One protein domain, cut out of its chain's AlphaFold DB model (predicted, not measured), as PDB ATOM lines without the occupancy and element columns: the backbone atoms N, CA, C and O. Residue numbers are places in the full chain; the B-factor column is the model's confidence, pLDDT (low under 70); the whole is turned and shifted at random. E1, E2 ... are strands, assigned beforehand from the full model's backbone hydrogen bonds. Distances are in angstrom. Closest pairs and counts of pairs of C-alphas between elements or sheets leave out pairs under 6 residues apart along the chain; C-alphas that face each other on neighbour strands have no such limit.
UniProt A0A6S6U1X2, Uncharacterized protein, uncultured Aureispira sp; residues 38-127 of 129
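Overview. This is residues 38 to 127 of the 129 residues of an uncharacterized protein of uncultured Aureispira sp (UniProt A0A6S6U1X2). A long, curled sheet of four strands, E4, E3, E5 and E6, arches over a two-stranded hairpin, E1 and E2, whose strands cross beneath its hollow face; the two sheets are loosely set, with few close approaches, and the other face of the large sheet is bare. The long link from E4 to E5, residues 89 to 102, loops over the same hollow face on the E4 side, and the turns of the hairpins E3-E4 and E5-E6 lie at the two ends of the long axis. The printed part has 90 residues with six named strands, E1 to E6 in chain order, and no named helix, and the class is all strand. The large sheet has the order E4, E3, E5, E6 and the small one E1, E2, both antiparallel. The whole is compact, with a radius of gyration of the C-alphas of 13.0 A, yet elongated, spanning 40 by 24 by 22 A.

Along the chain. E1, residues 40 to 45, starts at C-alpha 40 (151.175, 123.915, 170.191) and is 16.2 A long from first to last C-alpha. E2, residues 50 to 55, is 16.8 A long. E3, residues 66 to 76, is 26.9 A long, from C-alpha 66 at (143.040, 117.152, 174.933), and bends by 73 degrees at residue 69. E4, residues 82 to 88, is 18.1 A long. E5, residues 103 to 113, is 27.6 A long and bends by 63 degrees at residue 108. E6, residues 119 to 126, is 20.0 A long, bends by 63 degrees at residue 123 and ends at C-alpha 126 (151.232, 134.254, 175.547).

Arrangement. The large sheet is twisted, with C-alphas up to 6.2 A off its best plane. Inner strands E3 and E5 are antiparallel at 167 degrees, with N 72 and O 108 2.8 A apart, within hydrogen-bond range. Edge strand E4 forms a hairpin with E3, antiparallel at 165 degrees, with N 73 and O 86 at 2.8 A. Edge strand E6 forms a hairpin with E5, antiparallel at 169 degrees, with N 109 and O 122 at 2.8 A. E1 and E2 form a third hairpin, antiparallel at 154 degrees, with N 43 and O 52 at 2.9 A. The closest C-alphas of E1 and E6, those of Ile 42 and Asp 126, are 7.7 A apart. Among the pairs that are apart are E1 and E5, and E2 and E3.

Size, cuts and confidence. The two C-alphas farthest apart, those of Asn 79 and Ser 116, are 41.7 A from each other. The printed part, residues 38 to 127, has no cut. The link from E4 to E5 is long, with 14 residues, while that from E2 to E3 is short and the others are tight. The mean pLDDT of the printed part is 91.6, and no printed residue is under 70.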
ATOM      1  N   LYS A  38     156.372 123.281 172.277       72.19
ATOM      2  CA  LYS A  38     156.692 124.205 171.177       72.19
ATOM      3  C   LYS A  38     155.861 123.991 169.904       72.19
ATOM      4  O   LYS A  38     155.864 124.852 169.032       72.19
ATOM      5  N   ASP A  39     155.198 122.845 169.788       85.50
ATOM      6  CA  ASP A  39     154.405 122.452 168.626       85.50
ATOM      7  C   ASP A  39     152.919 122.823 168.803       85.50
ATOM      8  O   ASP A  39     152.102 122.478 167.953       85.50
ATOM      9  N   ILE A  40     152.555 123.520 169.888       89.81
ATOM     10  CA  ILE A  40     151.175 123.915 170.191       89.81
ATOM     11  C   ILE A  40     151.054 125.437 170.199       89.81
ATOM     12  O   ILE A  40     151.749 126.137 170.931       89.81
ATOM     13  N   ILE A  41     150.110 125.947 169.412       92.62
ATOM     14  CA  ILE A  41     149.679 127.344 169.435       92.62
ATOM     15  C   ILE A  41     148.405 127.434 170.273       92.62
ATOM     16  O   ILE A  41     147.430 126.729 170.007       92.62
ATOM     17  N   ILE A  42     148.389 128.331 171.257       93.94
ATOM     18  CA  ILE A  42     147.216 128.600 172.093       93.94
ATOM     19  C   ILE A  42     146.581 129.910 171.630       93.94
ATOM     20  O   ILE A  42     147.256 130.936 171.582       93.94
ATOM     21  N   LYS A  43     145.286 129.901 171.319       94.31
ATOM     22  CA  LYS A  43     144.520 131.105 170.967       94.31
ATOM     23  C   LYS A  43     143.400 131.334 171.968       94.31
ATOM     24  O   LYS A  43     142.805 130.379 172.465       94.31
ATOM     25  N   LEU A  44     143.102 132.601 172.226       92.19
ATOM     26  CA  LEU A  44     141.968 133.027 173.037       92.19
ATOM     27  C   LEU A  44     141.000 133.827 172.172       92.19
ATOM     28  O   LEU A  44     141.337 134.893 171.656       92.19
ATOM     29  N   ASN A  45     139.761 133.364 172.083       90.62
ATOM     30  CA  ASN A  45     138.680 134.164 171.540       90.62
ATOM     31  C   ASN A  45     138.176 135.130 172.628       90.62
ATOM     32  O   ASN A  45     137.389 134.744 173.490       90.62
ATOM     33  N   LYS A  46     138.609 136.395 172.573       84.44
ATOM     34  CA  LYS A  46     138.249 137.431 173.563       84.44
ATOM     35  C   LYS A  46     136.750 137.751 173.646       84.44
ATOM     36  O   LYS A  46     136.299 138.291 174.648       84.44
ATOM     37  N   GLU A  47     135.974 137.426 172.616       85.50
ATOM     38  CA  GLU A  47     134.523 137.649 172.614       85.50
ATOM     39  C   GLU A  47     133.770 136.569 173.399       85.50
ATOM     40  O   GLU A  47     132.749 136.840 174.028       85.50
ATOM     41  N   THR A  48     134.269 135.333 173.368       87.81
ATOM     42  CA  THR A  48     133.597 134.167 173.967       87.81
ATOM     43  C   THR A  48     134.300 133.622 175.206       87.81
ATOM     44  O   THR A  48     133.712 132.807 175.911       87.81
ATOM     45  N   GLY A  49     135.547 134.029 175.456       90.00
ATOM     46  CA  GLY A  49     136.419 133.454 176.481       90.00
ATOM     47  C   GLY A  49     136.958 132.065 176.120       90.00
ATOM     48  O   GLY A  49     137.657 131.459 176.927       90.00
ATOM     49  N   LYS A  50     136.641 131.529 174.934       93.81
ATOM     50  CA  LYS A  50     137.056 130.181 174.527       93.81
ATOM     51  C   LYS A  50     138.555 130.137 174.240       93.81
ATOM     52  O   LYS A  50     139.069 130.974 173.500       93.81
ATOM     53  N   ILE A  51     139.217 129.119 174.775       94.94
ATOM     54  CA  ILE A  51     140.623 128.828 174.515       94.94
ATOM     55  C   ILE A  51     140.701 127.662 173.535       94.94
ATOM     56  O   ILE A  51     139.981 126.673 173.666       94.94
ATOM     57  N   GLU A  52     141.557 127.783 172.530       95.44
ATOM     58  CA  GLU A  52     141.711 126.778 171.486       95.44
ATOM     59  C   GLU A  52     143.186 126.444 171.282       95.44
ATOM     60  O   GLU A  52     144.043 127.327 171.237       95.44
ATOM     61  N   LEU A  53     143.466 125.150 171.155       95.00
ATOM     62  CA  LEU A  53     144.784 124.604 170.863       95.00
ATOM     63  C   LEU A  53     144.872 124.262 169.378       95.00
ATOM     64  O   LEU A  53     143.950 123.649 168.825       95.00
ATOM     65  N   PHE A  54     145.992 124.612 168.759       94.44
ATOM     66  CA  PHE A  54     146.294 124.325 167.361       94.44
ATOM     67  C   PHE A  54     147.670 123.673 167.224       94.44
ATOM     68  O   PHE A  54     148.593 124.043 167.948       94.44
ATOM     69  N   ASP A  55     147.819 122.739 166.285       92.06
ATOM     70  CA  ASP A  55     149.136 122.209 165.906       92.06
ATOM     71  C   ASP A  55     149.911 123.301 165.149       92.06
ATOM     72  O   ASP A  55     149.399 123.918 164.215       92.06
ATOM     73  N   ALA A  56     151.144 123.586 165.562       90.56
ATOM     74  CA  ALA A  56     151.948 124.664 164.992       90.56
ATOM     75  C   ALA A  56     152.379 124.408 163.536       90.56
ATOM     76  O   ALA A  56     152.696 125.356 162.816       90.56
ATOM     77  N   LYS A  57     152.409 123.148 163.087       89.38
ATOM     78  CA  LYS A  57     152.858 122.759 161.745       89.38
ATOM     79  C   LYS A  57     151.816 123.070 160.677       89.38
ATOM     80  O   LYS A  57     152.180 123.506 159.588       89.38
ATOM     81  N   ASP A  58     150.548 122.789 160.958       92.06
ATOM     82  CA  ASP A  58     149.456 122.883 159.980       92.06
ATOM     83  C   ASP A  58     148.281 123.766 160.436       92.06
ATOM     84  O   ASP A  58     147.341 123.981 159.666       92.06
ATOM     85  N   ASN A  59     148.362 124.332 161.648       91.12
ATOM     86  CA  ASN A  59     147.371 125.225 162.251       91.12
ATOM     87  C   ASN A  59     145.962 124.600 162.283       91.12
ATOM     88  O   ASN A  59     144.956 125.310 162.197       91.12
ATOM     89  N   GLN A  60     145.881 123.270 162.407       93.62
ATOM     90  CA  GLN A  60     144.633 122.547 162.650       93.62
ATOM     91  C   GLN A  60     144.254 122.601 164.127       93.62
ATOM     92  O   GLN A  60     145.116 122.529 165.001       93.62
ATOM     93  N   SER A  61     142.952 122.712 164.420       94.56
ATOM     94  CA  SER A  61     142.484 122.682 165.809       94.56
ATOM     95  C   SER A  61     142.645 121.280 166.387       94.56
ATOM     96  O   SER A  61     142.102 120.310 165.860       94.56
ATOM     97  N   ILE A  62     143.349 121.193 167.510       94.06
ATOM     98  CA  ILE A  62     143.591 119.950 168.250       94.06
ATOM     99  C   ILE A  62     142.924 119.959 169.628       94.06
ATOM    100  O   ILE A  62     143.021 118.980 170.353       94.06
ATOM    101  N   THR A  63     142.194 121.023 169.985       94.75
ATOM    102  CA  THR A  63     141.558 121.204 171.309       94.75
ATOM    103  C   THR A  63     140.785 119.970 171.792       94.75
ATOM    104  O   THR A  63     140.910 119.581 172.945       94.75
ATOM    105  N   GLN A  64     140.013 119.319 170.915       94.81
ATOM    106  CA  GLN A  64     139.185 118.154 171.272       94.81
ATOM    107  C   GLN A  64     139.994 116.877 171.559       94.81
ATOM    108  O   GLN A  64     139.461 115.919 172.113       94.81
ATOM    109  N   GLN A  65     141.272 116.854 171.185       94.31
ATOM    110  CA  GLN A  65     142.184 115.744 171.455       94.31
ATOM    111  C   GLN A  65     142.764 115.821 172.875       94.31
ATOM    112  O   GLN A  65     143.458 114.901 173.301       94.31
ATOM    113  N   TYR A  66     142.475 116.895 173.618       93.75
ATOM    114  CA  TYR A  66     143.040 117.152 174.933       93.75
ATOM    115  C   TYR A  66     141.971 117.370 175.994       93.75
ATOM    116  O   TYR A  66     140.948 118.016 175.778       93.75
ATOM    117  N   GLN A  67     142.259 116.856 177.182       94.75
ATOM    118  CA  GLN A  67     141.558 117.185 178.408       94.75
ATOM    119  C   GLN A  67     142.418 118.157 179.211       94.75
ATOM    120  O   GLN A  67     143.600 117.897 179.427       94.75
ATOM    121  N   LEU A  68     141.830 119.266 179.655       95.44
ATOM    122  CA  LEU A  68     142.511 120.195 180.548       95.44
ATOM    123  C   LEU A  68     142.483 119.656 181.980       95.44
ATOM    124  O   LEU A  68     141.414 119.330 182.494       95.44
ATOM    125  N   ASP A  69     143.648 119.608 182.620       93.12
ATOM    126  CA  ASP A  69     143.767 119.282 184.041       93.12
ATOM    127  C   ASP A  69     143.852 120.555 184.890       93.12
ATOM    128  O   ASP A  69     143.296 120.613 185.985       93.12
ATOM    129  N   LEU A  70     144.580 121.562 184.397       93.38
ATOM    130  CA  LEU A  70     144.806 122.838 185.070       93.38
ATOM    131  C   LEU A  70     145.123 123.924 184.044       93.38
ATOM    132  O   LEU A  70     145.941 123.699 183.151       93.38
ATOM    133  N   LEU A  71     144.550 125.110 184.218       96.00
ATOM    134  CA  LEU A  71     144.999 126.326 183.556       96.00
ATOM    135  C   LEU A  71     145.019 127.481 184.552       96.00
ATOM    136  O   LEU A  71     143.974 127.915 185.017       96.00
ATOM    137  N   GLU A  72     146.211 127.986 184.821       96.38
ATOM    138  CA  GLU A  72     146.470 129.197 185.587       96.38
ATOM    139  C   GLU A  72     146.785 130.335 184.617       96.38
ATOM    140  O   GLU A  72     147.692 130.247 183.777       96.38
ATOM    141  N   LEU A  73     146.014 131.407 184.734       96.00
ATOM    142  CA  LEU A  73     146.130 132.612 183.935       96.00
ATOM    143  C   LEU A  73     146.621 133.763 184.806       96.00
ATOM    144  O   LEU A  73     146.172 133.920 185.939       96.00
ATOM    145  N   GLU A  74     147.488 134.595 184.247       96.06
ATOM    146  CA  GLU A  74     147.803 135.917 184.781       96.06
ATOM    147  C   GLU A  74     147.042 136.963 183.976       96.06
ATOM    148  O   GLU A  74     147.027 136.926 182.740       96.06
ATOM    149  N   ILE A  75     146.409 137.887 184.688       94.62
ATOM    150  CA  ILE A  75     145.625 138.977 184.124       94.62
ATOM    151  C   ILE A  75     146.395 140.264 184.384       94.62
ATOM    152  O   ILE A  75     146.812 140.543 185.510       94.62
ATOM    153  N   PHE A  76     146.583 141.042 183.328       94.62
ATOM    154  CA  PHE A  76     147.215 142.347 183.371       94.62
ATOM    155  C   PHE A  76     146.243 143.389 182.835       94.62
ATOM    156  O   PHE A  76     145.548 143.148 181.842       94.62
ATOM    157  N   ASP A  77     146.226 144.557 183.463       93.38
ATOM    158  CA  ASP A  77     145.386 145.670 183.045       93.38
ATOM    159  C   ASP A  77     145.807 146.224 181.663       93.38
ATOM    160  O   ASP A  77     146.765 145.770 181.016       93.38
ATOM    161  N   SER A  78     145.102 147.249 181.182       92.56
ATOM    162  CA  SER A  78     145.423 147.895 179.903       92.56
ATOM    163  C   SER A  78     146.826 148.519 179.862       92.56
ATOM    164  O   SER A  78     147.419 148.626 178.783       92.56
ATOM    165  N   ASN A  79     147.374 148.904 181.018       93.81
ATOM    166  CA  ASN A  79     148.714 149.472 181.162       93.81
ATOM    167  C   ASN A  79     149.799 148.383 181.208       93.81
ATOM    168  O   ASN A  79     150.972 148.667 180.971       93.81
ATOM    169  N   GLY A  80     149.405 147.121 181.403       92.25
ATOM    170  CA  GLY A  80     150.301 145.982 181.570       92.25
ATOM    171  C   GLY A  80     150.719 145.742 183.021       92.25
ATOM    172  O   GLY A  80     151.659 144.981 183.244       92.25
ATOM    173  N   GLU A  81     150.054 146.369 183.990       95.38
ATOM    174  CA  GLU A  81     150.247 146.093 185.410       95.38
ATOM    175  C   GLU A  81     149.501 144.817 185.802       95.38
ATOM    176  O   GLU A  81     148.434 144.515 185.273       95.38
ATOM    177  N   TYR A  82     150.075 144.042 186.721       95.06
ATOM    178  CA  TYR A  82     149.450 142.812 187.201       95.06
ATOM    179  C   TYR A  82     148.146 143.129 187.942       95.06
ATOM    180  O   TYR A  82     148.161 143.822 188.959       95.06
ATOM    181  N   ALA A  83     147.035 142.597 187.438       94.25
ATOM    182  CA  ALA A  83     145.692 142.816 187.969       94.25
ATOM    183  C   ALA A  83     145.171 141.608 188.765       94.25
ATOM    184  O   ALA A  83     144.319 141.765 189.638       94.25
ATOM    185  N   GLY A  84     145.693 140.406 188.507       94.69
ATOM    186  CA  GLY A  84     145.308 139.210 189.248       94.69
ATOM    187  C   GLY A  84     145.649 137.907 188.540       94.69
ATOM    188  O   GLY A  84     146.374 137.872 187.545       94.69
ATOM    189  N   SER A  85     145.115 136.810 189.071       95.12
ATOM    190  CA  SER A  85     145.235 135.483 188.470       95.12
ATOM    191  C   SER A  85     143.914 134.733 188.527       95.12
ATOM    192  O   SER A  85     143.073 134.999 189.385       95.12
ATOM    193  N   LEU A  86     143.745 133.796 187.599       95.00
ATOM    194  CA  LEU A  86     142.547 132.979 187.480       95.00
ATOM    195  C   LEU A  86     142.930 131.527 187.197       95.00
ATOM    196  O   LEU A  86     143.653 131.246 186.243       95.00
ATOM    197  N   GLU A  87     142.399 130.602 187.993       95.44
ATOM    198  CA  GLU A  87     142.475 129.168 187.715       95.44
ATOM    199  C   GLU A  87     141.179 128.703 187.039       95.44
ATOM    200  O   GLU A  87     140.082 128.895 187.570       95.44
ATOM    201  N   VAL A  88     141.295 128.041 185.889       92.75
ATOM    202  CA  VAL A  88     140.171 127.397 185.203       92.75
ATOM    203  C   VAL A  88     140.456 125.923 184.928       92.75
ATOM    204  O   VAL A  88     141.594 125.491 184.743       92.75
ATOM    205  N   LYS A  89     139.384 125.128 184.898       89.75
ATOM    206  CA  LYS A  89     139.425 123.664 184.707       89.75
ATOM    207  C   LYS A  89     138.827 123.217 183.374       89.75
ATOM    208  O   LYS A  89     138.612 122.033 183.141       89.75
ATOM    209  N   ASN A  90     138.529 124.165 182.495       91.00
ATOM    210  CA  ASN A  90     138.097 123.926 181.125       91.00
ATOM    211  C   ASN A  90     138.804 124.906 180.173       91.00
ATOM    212  O   ASN A  90     139.392 125.897 180.596       91.00
ATOM    213  N   PHE A  91     138.741 124.638 178.868       93.31
ATOM    214  CA  PHE A  91     139.267 125.540 177.838       93.31
ATOM    215  C   PHE A  91     138.339 126.749 177.601       93.31
ATOM    216  O   PHE A  91     137.970 127.066 176.466       93.31
ATOM    217  N   ALA A  92     137.908 127.402 178.678       92.88
ATOM    218  CA  ALA A  92     137.083 128.597 178.638       92.88
ATOM    219  C   ALA A  92     137.321 129.467 179.878       92.88
ATOM    220  O   ALA A  92     137.340 128.988 181.006       92.88
ATOM    221  N   ILE A  93     137.444 130.767 179.662       91.38
ATOM    222  CA  ILE A  93     137.431 131.764 180.727       91.38
ATOM    223  C   ILE A  93     135.960 132.088 181.032       91.38
ATOM    224  O   ILE A  93     135.217 132.417 180.097       91.38
ATOM    225  N   PRO A  94     135.493 131.976 182.291       87.75
ATOM    226  CA  PRO A  94     134.139 132.366 182.653       87.75
ATOM    227  C   PRO A  94     133.867 133.829 182.295       87.75
ATOM    228  O   PRO A  94     134.736 134.698 182.391       87.75
ATOM    229  N   LYS A  95     132.634 134.114 181.870       80.50
ATOM    230  CA  LYS A  95     132.235 135.487 181.552       80.50
ATOM    231  C   LYS A  95     132.338 136.351 182.808       80.50
ATOM    232  O   LYS A  95     131.934 135.906 183.877       80.50
ATOM    233  N   ASN A  96     132.781 137.593 182.629       82.94
ATOM    234  CA  ASN A  96     132.953 138.613 183.671       82.94
ATOM    235  C   ASN A  96     134.176 138.442 184.589       82.94
ATOM    236  O   ASN A  96     134.375 139.299 185.439       82.94
ATOM    237  N   GLU A  97     134.993 137.399 184.417       83.44
ATOM    238  CA  GLU A  97     136.263 137.274 185.159       83.44
ATOM    239  C   GLU A  97     137.384 138.118 184.543       83.44
ATOM    240  O   GLU A  97     138.368 138.416 185.210       83.44
ATOM    241  N   VAL A  98     137.251 138.475 183.261       81.75
ATOM    242  CA  VAL A  98     138.255 139.245 182.523       81.75
ATOM    243  C   VAL A  98     137.576 140.260 181.608       81.75
ATOM    244  O   VAL A  98     136.646 139.922 180.866       81.75
ATOM    245  N   ASP A  99     138.055 141.499 181.642       85.00
ATOM    246  CA  ASP A  99     137.658 142.573 180.740       85.00
ATOM    247  C   ASP A  99     138.337 142.433 179.364       85.00
ATOM    248  O   ASP A  99     139.453 141.935 179.211       85.00
ATOM    249  N   LYS A 100     137.678 142.904 178.302       83.56
ATOM    250  CA  LYS A 100     138.205 142.792 176.929       83.56
ATOM    251  C   LYS A 100     139.524 143.546 176.721       83.56
ATOM    252  O   LYS A 100     140.305 143.184 175.829       83.56
ATOM    253  N   THR A 101     139.745 144.602 177.499       88.06
ATOM    254  CA  THR A 101     140.943 145.447 177.449       88.06
ATOM    255  C   THR A 101     142.136 144.827 178.168       88.06
ATOM    256  O   THR A 101     143.275 145.181 177.854       88.06
ATOM    257  N   GLU A 102     141.899 143.853 179.047       90.19
ATOM    258  CA  GLU A 102     142.951 143.165 179.781       90.19
ATOM    259  C   GLU A 102     143.785 142.270 178.855       90.19
ATOM    260  O   GLU A 102     143.351 141.737 177.812       90.19
ATOM    261  N   LYS A 103     145.052 142.136 179.234       91.81
ATOM    262  CA  LYS A 103     145.988 141.183 178.647       91.81
ATOM    263  C   LYS A 103     145.993 139.949 179.529       91.81
ATOM    264  O   LYS A 103     146.077 140.049 180.746       91.81
ATOM    265  N   ILE A 104     145.932 138.785 178.898       93.12
ATOM    266  CA  ILE A 104     145.925 137.503 179.598       93.12
ATOM    267  C   ILE A 104     147.129 136.708 179.136       93.12
ATOM    268  O   ILE A 104     147.411 136.656 177.935       93.12
ATOM    269  N   LYS A 105     147.798 136.064 180.084       93.62
ATOM    270  CA  LYS A 105     148.909 135.156 179.840       93.62
ATOM    271  C   LYS A 105     148.650 133.816 180.508       93.62
ATOM    272  O   LYS A 105     148.038 133.760 181.568       93.62
ATOM    273  N   VAL A 106     149.132 132.737 179.905       93.81
ATOM    274  CA  VAL A 106     149.169 131.421 180.544       93.81
ATOM    275  C   VAL A 106     150.383 131.371 181.470       93.81
ATOM    276  O   VAL A 106     151.517 131.281 180.996       93.81
ATOM    277  N   ALA A 107     150.155 131.392 182.783       95.00
ATOM    278  CA  ALA A 107     151.207 131.116 183.760       95.00
ATOM    279  C   ALA A 107     151.584 129.636 183.718       95.00
ATOM    280  O   ALA A 107     152.758 129.295 183.560       95.00
ATOM    281  N   ASN A 108     150.577 128.764 183.786       94.00
ATOM    282  CA  ASN A 108     150.757 127.323 183.762       94.00
ATOM    283  C   ASN A 108     149.537 126.639 183.142       94.00
ATOM    284  O   ASN A 108     148.399 126.959 183.466       94.00
ATOM    285  N   MET A 109     149.751 125.671 182.264       93.94
ATOM    286  CA  MET A 109     148.696 124.855 181.683       93.94
ATOM    287  C   MET A 109     149.146 123.407 181.680       93.94
ATOM    288  O   MET A 109     150.157 123.080 181.063       93.94
ATOM    289  N   ARG A 110     148.369 122.532 182.315       93.69
ATOM    290  CA  ARG A 110     148.555 121.082 182.274       93.69
ATOM    291  C   ARG A 110     147.350 120.436 181.620       93.69
ATOM    292  O   ARG A 110     146.210 120.698 181.996       93.69
ATOM    293  N   PHE A 111     147.610 119.588 180.641       93.56
ATOM    294  CA  PHE A 111     146.574 118.916 179.875       93.56
ATOM    295  C   PHE A 111     147.076 117.571 179.380       93.56
ATOM    296  O   PHE A 111     148.278 117.326 179.273       93.56
ATOM    297  N   LYS A 112     146.130 116.694 179.079       92.88
ATOM    298  CA  LYS A 112     146.375 115.300 178.758       92.88
ATOM    299  C   LYS A 112     145.769 114.956 177.409       92.88
ATOM    300  O   LYS A 112     144.594 115.236 177.174       92.88
ATOM    301  N   HIS A 113     146.542 114.326 176.534       92.81
ATOM    302  CA  HIS A 113     146.021 113.784 175.286       92.81
ATOM    303  C   HIS A 113     145.045 112.645 175.595       92.81
ATOM    304  O   HIS A 113     145.387 111.700 176.310       92.81
ATOM    305  N   THR A 114     143.826 112.712 175.073       92.12
ATOM    306  CA  THR A 114     142.745 111.792 175.459       92.12
ATOM    307  C   THR A 114     142.985 110.369 174.959       92.12
ATOM    308  O   THR A 114     142.642 109.419 175.660       92.12
ATOM    309  N   ALA A 115     143.620 110.206 173.793       89.94
ATOM    310  CA  ALA A 115     143.872 108.890 173.206       89.94
ATOM    311  C   ALA A 115     145.154 108.216 173.727       89.94
ATOM    312  O   ALA A 115     145.146 107.019 173.997       89.94
ATOM    313  N   SER A 116     146.258 108.961 173.868       89.12
ATOM    314  CA  SER A 116     147.551 108.392 174.308       89.12
ATOM    315  C   SER A 116     147.762 108.476 175.819       89.12
ATOM    316  O   SER A 116     148.601 107.766 176.366       89.12
ATOM    317  N   GLY A 117     147.025 109.352 176.501       88.19
ATOM    318  CA  GLY A 117     147.202 109.638 177.917       88.19
ATOM    319  C   GLY A 117     148.445 110.462 178.259       88.19
ATOM    320  O   GLY A 117     148.704 110.678 179.442       88.19
ATOM    321  N   GLU A 118     149.187 110.923 177.252       88.69
ATOM    322  CA  GLU A 118     150.366 111.772 177.410       88.69
ATOM    323  C   GLU A 118     149.992 113.094 178.085       88.69
ATOM    324  O   GLU A 118     149.061 113.770 177.647       88.69
ATOM    325  N   GLN A 119     150.707 113.452 179.152       90.62
ATOM    326  CA  GLN A 119     150.548 114.740 179.823       90.62
ATOM    327  C   GLN A 119     151.543 115.748 179.268       90.62
ATOM    328  O   GLN A 119     152.723 115.448 179.099       90.62
ATOM    329  N   MET A 120     151.063 116.965 179.065       90.31
ATOM    330  CA  MET A 120     151.861 118.107 178.664       90.31
ATOM    331  C   MET A 120     151.722 119.238 179.666       90.31
ATOM    332  O   MET A 120     150.724 119.362 180.379       90.31
ATOM    333  N   THR A 121     152.759 120.067 179.719       91.25
ATOM    334  CA  THR A 121     152.783 121.280 180.527       91.25
ATOM    335  C   THR A 121     153.336 122.427 179.697       91.25
ATOM    336  O   THR A 121     154.380 122.291 179.060       91.25
ATOM    337  N   LEU A 122     152.615 123.544 179.699       90.00
ATOM    338  CA  LEU A 122     153.025 124.814 179.115       90.00
ATOM    339  C   LEU A 122     153.123 125.831 180.241       90.00
ATOM    340  O   LEU A 122     152.227 125.904 181.075       90.00
ATOM    341  N   SER A 123     154.186 126.624 180.264       90.88
ATOM    342  CA  SER A 123     154.366 127.643 181.295       90.88
ATOM    343  C   SER A 123     154.851 128.937 180.674       90.88
ATOM    344  O   SER A 123     155.690 128.912 179.772       90.88
ATOM    345  N   ASN A 124     154.343 130.058 181.185       89.62
ATOM    346  CA  ASN A 124     154.727 131.402 180.766       89.62
ATOM    347  C   ASN A 124     154.514 131.659 179.255       89.62
ATOM    348  O   ASN A 124     155.396 132.195 178.581       89.62
ATOM    349  N   VAL A 125     153.349 131.271 178.726       89.44
ATOM    350  CA  VAL A 125     153.005 131.349 177.293       89.44
ATOM    351  C   VAL A 125     151.976 132.451 177.037       89.44
ATOM    352  O   VAL A 125     150.960 132.538 177.723       89.44
ATOM    353  N   ASP A 126     152.213 133.275 176.019       91.12
ATOM    354  CA  ASP A 126     151.232 134.254 175.547       91.12
ATOM    355  C   ASP A 126     150.230 133.608 174.579       91.12
ATOM    356  O   ASP A 126     150.581 132.726 173.792       91.12
ATOM    357  N   PHE A 127     148.982 134.082 174.582       91.00
ATOM    358  CA  PHE A 127     148.028 133.702 173.541       91.00
ATOM    359  C   PHE A 127     148.453 134.291 172.192       91.00
ATOM    360  O   PHE A 127     148.721 135.490 172.070       91.00
TER     361      PHE A 127